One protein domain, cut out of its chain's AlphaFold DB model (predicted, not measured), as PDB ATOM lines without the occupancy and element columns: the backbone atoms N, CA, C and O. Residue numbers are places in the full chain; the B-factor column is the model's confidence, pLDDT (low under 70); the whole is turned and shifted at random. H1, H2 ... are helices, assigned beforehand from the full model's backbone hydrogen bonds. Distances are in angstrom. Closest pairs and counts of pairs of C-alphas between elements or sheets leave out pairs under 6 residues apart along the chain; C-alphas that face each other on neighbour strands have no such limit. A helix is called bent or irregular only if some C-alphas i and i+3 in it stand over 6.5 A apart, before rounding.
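What this domain is: This is residues 2 to 46 of the 59 residues of an uncharacterized protein of Gulosibacter chungangensis (UniProt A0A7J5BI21). What is the main shape? One long helix, H2, makes most of the length of a rod, with a kink of 46 degrees near residue 38, and the small helix H1 hangs off the end where H2 begins, clear of it. What is it made of? The printed part has 45 residues with two named helices, H1 then H2 along the chain, no named strand, and the class all helix. How spread out is it? It is extended, with a radius of gyration of the C-alphas of 17.4 A and spans of 55 by 17 by 10 A.

Where its parts are: Where is the long helix? H2 is residues 13 to 44, 41.4 A from first to last C-alpha, from C-alpha 13 at (127.506, 147.412, 91.189) to C-alpha 44 at (162.346, 150.918, 113.300). Where is the short one? H1 is residues 3 to 7, 6.4 A long, and its C-alpha 3 is at (123.215, 158.410, 83.571).

How they stand to each other: Does H2 run evenly? It has a kink of 46 degrees near residue 38 and is only just irregular: C-alphas 41 and 44 are 6.6 A apart. How does H1 stand to H2? The two are apart, with no C-alpha of the one within 8 A of the other, and a tight link of 5 residues joins them. What do the backbones show? Every O i to N i+4 pair is within hydrogen-bond range in H1, and 25 of 28 are in H2.

The domain as a whole: How large is the whole? The two C-alphas farthest apart, those of Gly 3 and Pro 46, are 54.7 A apart, and the printed part has no cut. What stands free? Residues 2 to 30 do, of which 3 to 7 belong to H1 and 13 to 30 to H2. Where is confidence low? The mean pLDDT of the printed part is 79.8, and residues 2 to 11 and 43 to 46 are under 70.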
ATOM      1  N   TYR A   2     121.956 162.111  85.159       48.78
ATOM      2  CA  TYR A   2     123.151 161.541  85.837       48.78
ATOM      3  C   TYR A   2     123.642 160.213  85.214       48.78
ATOM      4  O   TYR A   2     124.593 159.595  85.683       48.78
ATOM      5  N   GLY A   3     122.998 159.750  84.136       58.47
ATOM      6  CA  GLY A   3     123.215 158.410  83.571       58.47
ATOM      7  C   GLY A   3     124.474 158.244  82.715       58.47
ATOM      8  O   GLY A   3     124.907 157.114  82.515       58.47
ATOM      9  N   ALA A   4     125.080 159.331  82.223       59.91
ATOM     10  CA  ALA A   4     126.279 159.256  81.381       59.91
ATOM     11  C   ALA A   4     127.529 158.862  82.190       59.91
ATOM     12  O   ALA A   4     128.319 158.037  81.743       59.91
ATOM     13  N   ILE A   5     127.643 159.357  83.429       57.84
ATOM     14  CA  ILE A   5     128.749 159.028  84.346       57.84
ATOM     15  C   ILE A   5     128.640 157.575  84.840       57.84
ATOM     16  O   ILE A   5     129.640 156.879  84.983       57.84
ATOM     17  N   TRP A   6     127.419 157.060  85.011       56.66
ATOM     18  CA  TRP A   6     127.184 155.668  85.417       56.66
ATOM     19  C   TRP A   6     127.421 154.632  84.309       56.66
ATOM     20  O   TRP A   6     127.530 153.449  84.621       56.66
ATOM     21  N   ARG A   7     127.537 155.066  83.045       64.25
ATOM     22  CA  ARG A   7     127.788 154.211  81.868       64.25
ATOM     23  C   ARG A   7     129.260 154.149  81.453       64.25
ATOM     24  O   ARG A   7     129.610 153.279  80.669       64.25
ATOM     25  N   ALA A   8     130.110 155.032  81.982       64.00
ATOM     26  CA  ALA A   8     131.549 155.031  81.708       64.00
ATOM     27  C   ALA A   8     132.315 153.944  82.483       64.00
ATOM     28  O   ALA A   8     133.457 153.641  82.160       64.00
ATOM     29  N   ILE A   9     131.688 153.347  83.501       59.00
ATOM     30  CA  ILE A   9     132.284 152.276  84.296       59.00
ATOM     31  C   ILE A   9     131.678 150.951  83.811       59.00
ATOM     32  O   ILE A   9     130.487 150.729  84.052       59.00
ATOM     33  N   PRO A  10     132.438 150.081  83.116       63.72
ATOM     34  CA  PRO A  10     131.916 148.819  82.616       63.72
ATOM     35  C   PRO A  10     131.687 147.861  83.788       63.72
ATOM     36  O   PRO A  10     132.610 147.230  84.292       63.72
ATOM     37  N   GLY A  11     130.439 147.766  84.240       60.81
ATOM     38  CA  GLY A  11     129.989 146.658  85.073       60.81
ATOM     39  C   GLY A  11     128.935 147.019  86.125       60.81
ATOM     40  O   GLY A  11     128.925 148.141  86.646       60.81
ATOM     41  N   PRO A  12     128.038 146.067  86.454       73.75
ATOM     42  CA  PRO A  12     127.062 146.198  87.535       73.75
ATOM     43  C   PRO A  12     127.756 146.490  88.876       73.75
ATOM     44  O   PRO A  12     128.937 146.198  89.042       73.75
ATOM     45  N   TRP A  13     127.019 147.058  89.841       76.31
ATOM     46  CA  TRP A  13     127.506 147.412  91.189       76.31
ATOM     47  C   TRP A  13     128.550 146.443  91.806       76.31
ATOM     48  O   TRP A  13     129.591 146.935  92.249       76.31
ATOM     49  N   PRO A  14     128.381 145.102  91.766       77.94
ATOM     50  CA  PRO A  14     129.385 144.168  92.291       77.94
ATOM     51  C   PRO A  14     130.752 144.218  91.586       77.94
ATOM     52  O   PRO A  14     131.772 144.007  92.233       77.94
ATOM     53  N   VAL A  15     130.818 144.536  90.290       81.69
ATOM     54  CA  VAL A  15     132.093 144.627  89.551       81.69
ATOM     55  C   VAL A  15     132.929 145.795  90.068       81.69
ATOM     56  O   VAL A  15     134.129 145.653  90.281       81.69
ATOM     57  N   LYS A  16     132.291 146.938  90.352       79.94
ATOM     58  CA  LYS A  16     132.973 148.107  90.930       79.94
ATOM     59  C   LYS A  16     133.519 147.806  92.324       79.94
ATOM     60  O   LYS A  16     134.627 148.225  92.645       79.94
ATOM     61  N   LEU A  17     132.749 147.063  93.125       86.81
ATOM     62  CA  LEU A  17     133.164 146.623  94.453       86.81
ATOM     63  C   LEU A  17     134.405 145.726  94.373       86.81
ATOM     64  O   LEU A  17     135.369 145.968  95.091       86.81
ATOM     65  N   ILE A  18     134.411 144.748  93.464       89.50
ATOM     66  CA  ILE A  18     135.550 143.840  93.265       89.50
ATOM     67  C   ILE A  18     136.800 144.611  92.833       89.50
ATOM     68  O   ILE A  18     137.867 144.382  93.391       89.50
ATOM     69  N   VAL A  19     136.679 145.556  91.895       87.94
ATOM     70  CA  VAL A  19     137.820 146.377  91.451       87.94
ATOM     71  C   VAL A  19     138.416 147.169  92.616       87.94
ATOM     72  O   VAL A  19     139.633 147.172  92.784       87.94
ATOM     73  N   TYR A  20     137.581 147.797  93.447       88.31
ATOM     74  CA  TYR A  20     138.054 148.503  94.642       88.31
ATOM     75  C   TYR A  20     138.724 147.569  95.649       88.31
ATOM     76  O   TYR A  20     139.756 147.916  96.218       88.31
ATOM     77  N   LEU A  21     138.157 146.380  95.855       94.69
ATOM     78  CA  LEU A  21     138.693 145.388  96.781       94.69
ATOM     79  C   LEU A  21     140.069 144.892  96.312       94.69
ATOM     80  O   LEU A  21     140.999 144.839  97.110       94.69
ATOM     81  N   ILE A  22     140.227 144.629  95.012       95.62
ATOM     82  CA  ILE A  22     141.515 144.276  94.400       95.62
ATOM     83  C   ILE A  22     142.518 145.420  94.554       95.62
ATOM     84  O   ILE A  22     143.664 145.170  94.910       95.62
ATOM     85  N   LEU A  23     142.102 146.669  94.329       95.38
ATOM     86  CA  LEU A  23     142.967 147.838  94.505       95.38
ATOM     87  C   LEU A  23     143.480 147.950  95.943       95.38
ATOM     88  O   LEU A  23     144.675 148.128  96.158       95.38
ATOM     89  N   ILE A  24     142.593 147.800  96.928       96.75
ATOM     90  CA  ILE A  24     142.961 147.826  98.348       96.75
ATOM     91  C   ILE A  24     143.899 146.664  98.677       96.75
ATOM     92  O   ILE A  24     144.931 146.875  99.309       96.75
ATOM     93  N   ALA A  25     143.580 145.450  98.222       96.75
ATOM     94  CA  ALA A  25     144.423 144.280  98.436       96.75
ATOM     95  C   ALA A  25     145.818 144.462  97.818       96.75
ATOM     96  O   ALA A  25     146.811 144.139  98.462       96.75
ATOM     97  N   ALA A  26     145.906 145.036  96.615       96.94
ATOM     98  CA  ALA A  26     147.171 145.334  95.951       96.94
ATOM     99  C   ALA A  26     147.995 146.375  96.722       96.94
ATOM    100  O   ALA A  26     149.203 146.205  96.864       96.94
ATOM    101  N   VAL A  27     147.355 147.418  97.261       96.44
ATOM    102  CA  VAL A  27     148.031 148.415  98.106       96.44
ATOM    103  C   VAL A  27     148.540 147.783  99.396       96.44
ATOM    104  O   VAL A  27     149.695 147.996  99.745       96.44
ATOM    105  N   LEU A  28     147.723 146.986 100.091       96.19
ATOM    106  CA  LEU A  28     148.140 146.297 101.318       96.19
ATOM    107  C   LEU A  28     149.285 145.316 101.053       96.19
ATOM    108  O   LEU A  28     150.244 145.282 101.818       96.19
ATOM    109  N   TYR A  29     149.209 144.562  99.956       96.31
ATOM    110  CA  TYR A  29     150.273 143.660  99.526       96.31
ATOM    111  C   TYR A  29     151.574 144.421  99.252       96.31
ATOM    112  O   TYR A  29     152.616 144.067  99.792       96.31
ATOM    113  N   ALA A  30     151.501 145.512  98.485       95.56
ATOM    114  CA  ALA A  30     152.651 146.364  98.213       95.56
ATOM    115  C   ALA A  30     153.234 146.981  99.492       95.56
ATOM    116  O   ALA A  30     154.449 147.124  99.624       95.56
ATOM    117  N   LEU A  31     152.371 147.333 100.448       94.19
ATOM    118  CA  LEU A  31     152.800 147.868 101.727       94.19
ATOM    119  C   LEU A  31     153.594 146.820 102.509       94.19
ATOM    120  O   LEU A  31     154.677 147.128 102.983       94.19
ATOM    121  N   VAL A  32     153.093 145.588 102.616       93.12
ATOM    122  CA  VAL A  32     153.755 144.514 103.373       93.12
ATOM    123  C   VAL A  32     155.039 144.039 102.696       93.12
ATOM    124  O   VAL A  32     156.031 143.835 103.383       93.12
ATOM    125  N   GLU A  33     155.043 143.886 101.372       94.31
ATOM    126  CA  GLU A  33     156.196 143.331 100.650       94.31
ATOM    127  C   GLU A  33     157.314 144.360 100.429       94.31
ATOM    128  O   GLU A  33     158.487 144.003 100.443       94.31
ATOM    129  N   TRP A  34     156.978 145.640 100.229       92.88
ATOM    130  CA  TRP A  34     157.976 146.668  99.903       92.88
ATOM    131  C   TRP A  34     158.118 147.753 100.962       92.88
ATOM    132  O   TRP A  34     159.239 148.118 101.310       92.88
ATOM    133  N   VAL A  35     157.010 148.286 101.482       90.12
ATOM    134  CA  VAL A  35     157.073 149.430 102.406       90.12
ATOM    135  C   VAL A  35     157.494 148.994 103.803       90.12
ATOM    136  O   VAL A  35     158.337 149.649 104.395       90.12
ATOM    137  N   PHE A  36     156.971 147.888 104.326       87.56
ATOM    138  CA  PHE A  36     157.330 147.389 105.653       87.56
ATOM    139  C   PHE A  36     158.825 147.065 105.781       87.56
ATOM    140  O   PHE A  36     159.420 147.556 106.734       87.56
ATOM    141  N   PRO A  37     159.470 146.345 104.843       86.75
ATOM    142  CA  PRO A  37     160.912 146.106 104.910       86.75
ATOM    143  C   PRO A  37     161.733 147.394 104.834       86.75
ATOM    144  O   PRO A  37     162.733 147.531 105.531       86.75
ATOM    145  N   TRP A  38     161.294 148.356 104.018       88.25
ATOM    146  CA  TRP A  38     161.933 149.669 103.931       88.25
ATOM    147  C   TRP A  38     161.796 150.466 105.241       88.25
ATOM    148  O   TRP A  38     162.775 151.014 105.739       88.25
ATOM    149  N   VAL A  39     160.602 150.476 105.843       84.69
ATOM    150  CA  VAL A  39     160.328 151.112 107.143       84.69
ATOM    151  C   VAL A  39     161.113 150.434 108.267       84.69
ATOM    152  O   VAL A  39     161.645 151.121 109.134       84.69
ATOM    153  N   ASP A  40     161.202 149.108 108.276       80.62
ATOM    154  CA  ASP A  40     161.963 148.374 109.290       80.62
ATOM    155  C   ASP A  40     163.459 148.719 109.218       80.62
ATOM    156  O   ASP A  40     164.066 149.069 110.233       80.62
ATOM    157  N   ALA A  41     164.008 148.751 107.998       76.88
ATOM    158  CA  ALA A  41     165.400 149.099 107.738       76.88
ATOM    159  C   ALA A  41     165.747 150.562 108.068       76.88
ATOM    160  O   ALA A  41     166.836 150.825 108.576       76.88
ATOM    161  N   GLU A  42     164.863 151.521 107.776       75.44
ATOM    162  CA  GLU A  42     165.189 152.951 107.909       75.44
ATOM    163  C   GLU A  42     164.619 153.623 109.168       75.44
ATOM    164  O   GLU A  42     165.172 154.620 109.635       75.44
ATOM    165  N   ILE A  43     163.516 153.114 109.725       69.56
ATOM    166  CA  ILE A  43     162.733 153.810 110.763       69.56
ATOM    167  C   ILE A  43     162.711 153.038 112.087       69.56
ATOM    168  O   ILE A  43     162.829 153.663 113.141       69.56
ATOM    169  N   VAL A  44     162.546 151.711 112.066       63.44
ATOM    170  CA  VAL A  44     162.346 150.918 113.300       63.44
ATOM    171  C   VAL A  44     163.670 150.462 113.919       63.44
ATOM    172  O   VAL A  44     163.781 150.461 115.145       63.44
ATOM    173  N   LEU A  45     164.689 150.142 113.112       61.56
ATOM    174  CA  LEU A  45     165.943 149.546 113.600       61.56
ATOM    175  C   LEU A  45     167.238 150.350 113.328       61.56
ATOM    176  O   LEU A  45     168.260 149.732 113.043       61.56
ATOM    177  N   PRO A  46     167.316 151.688 113.482       56.41
ATOM    178  CA  PRO A  46     168.621 152.351 113.427       56.41
ATOM    179  C   PRO A  46     169.534 152.024 114.632       56.41
ATOM    180  O   PRO A  46     170.717 152.332 114.574       56.41
TER     181      PRO A  46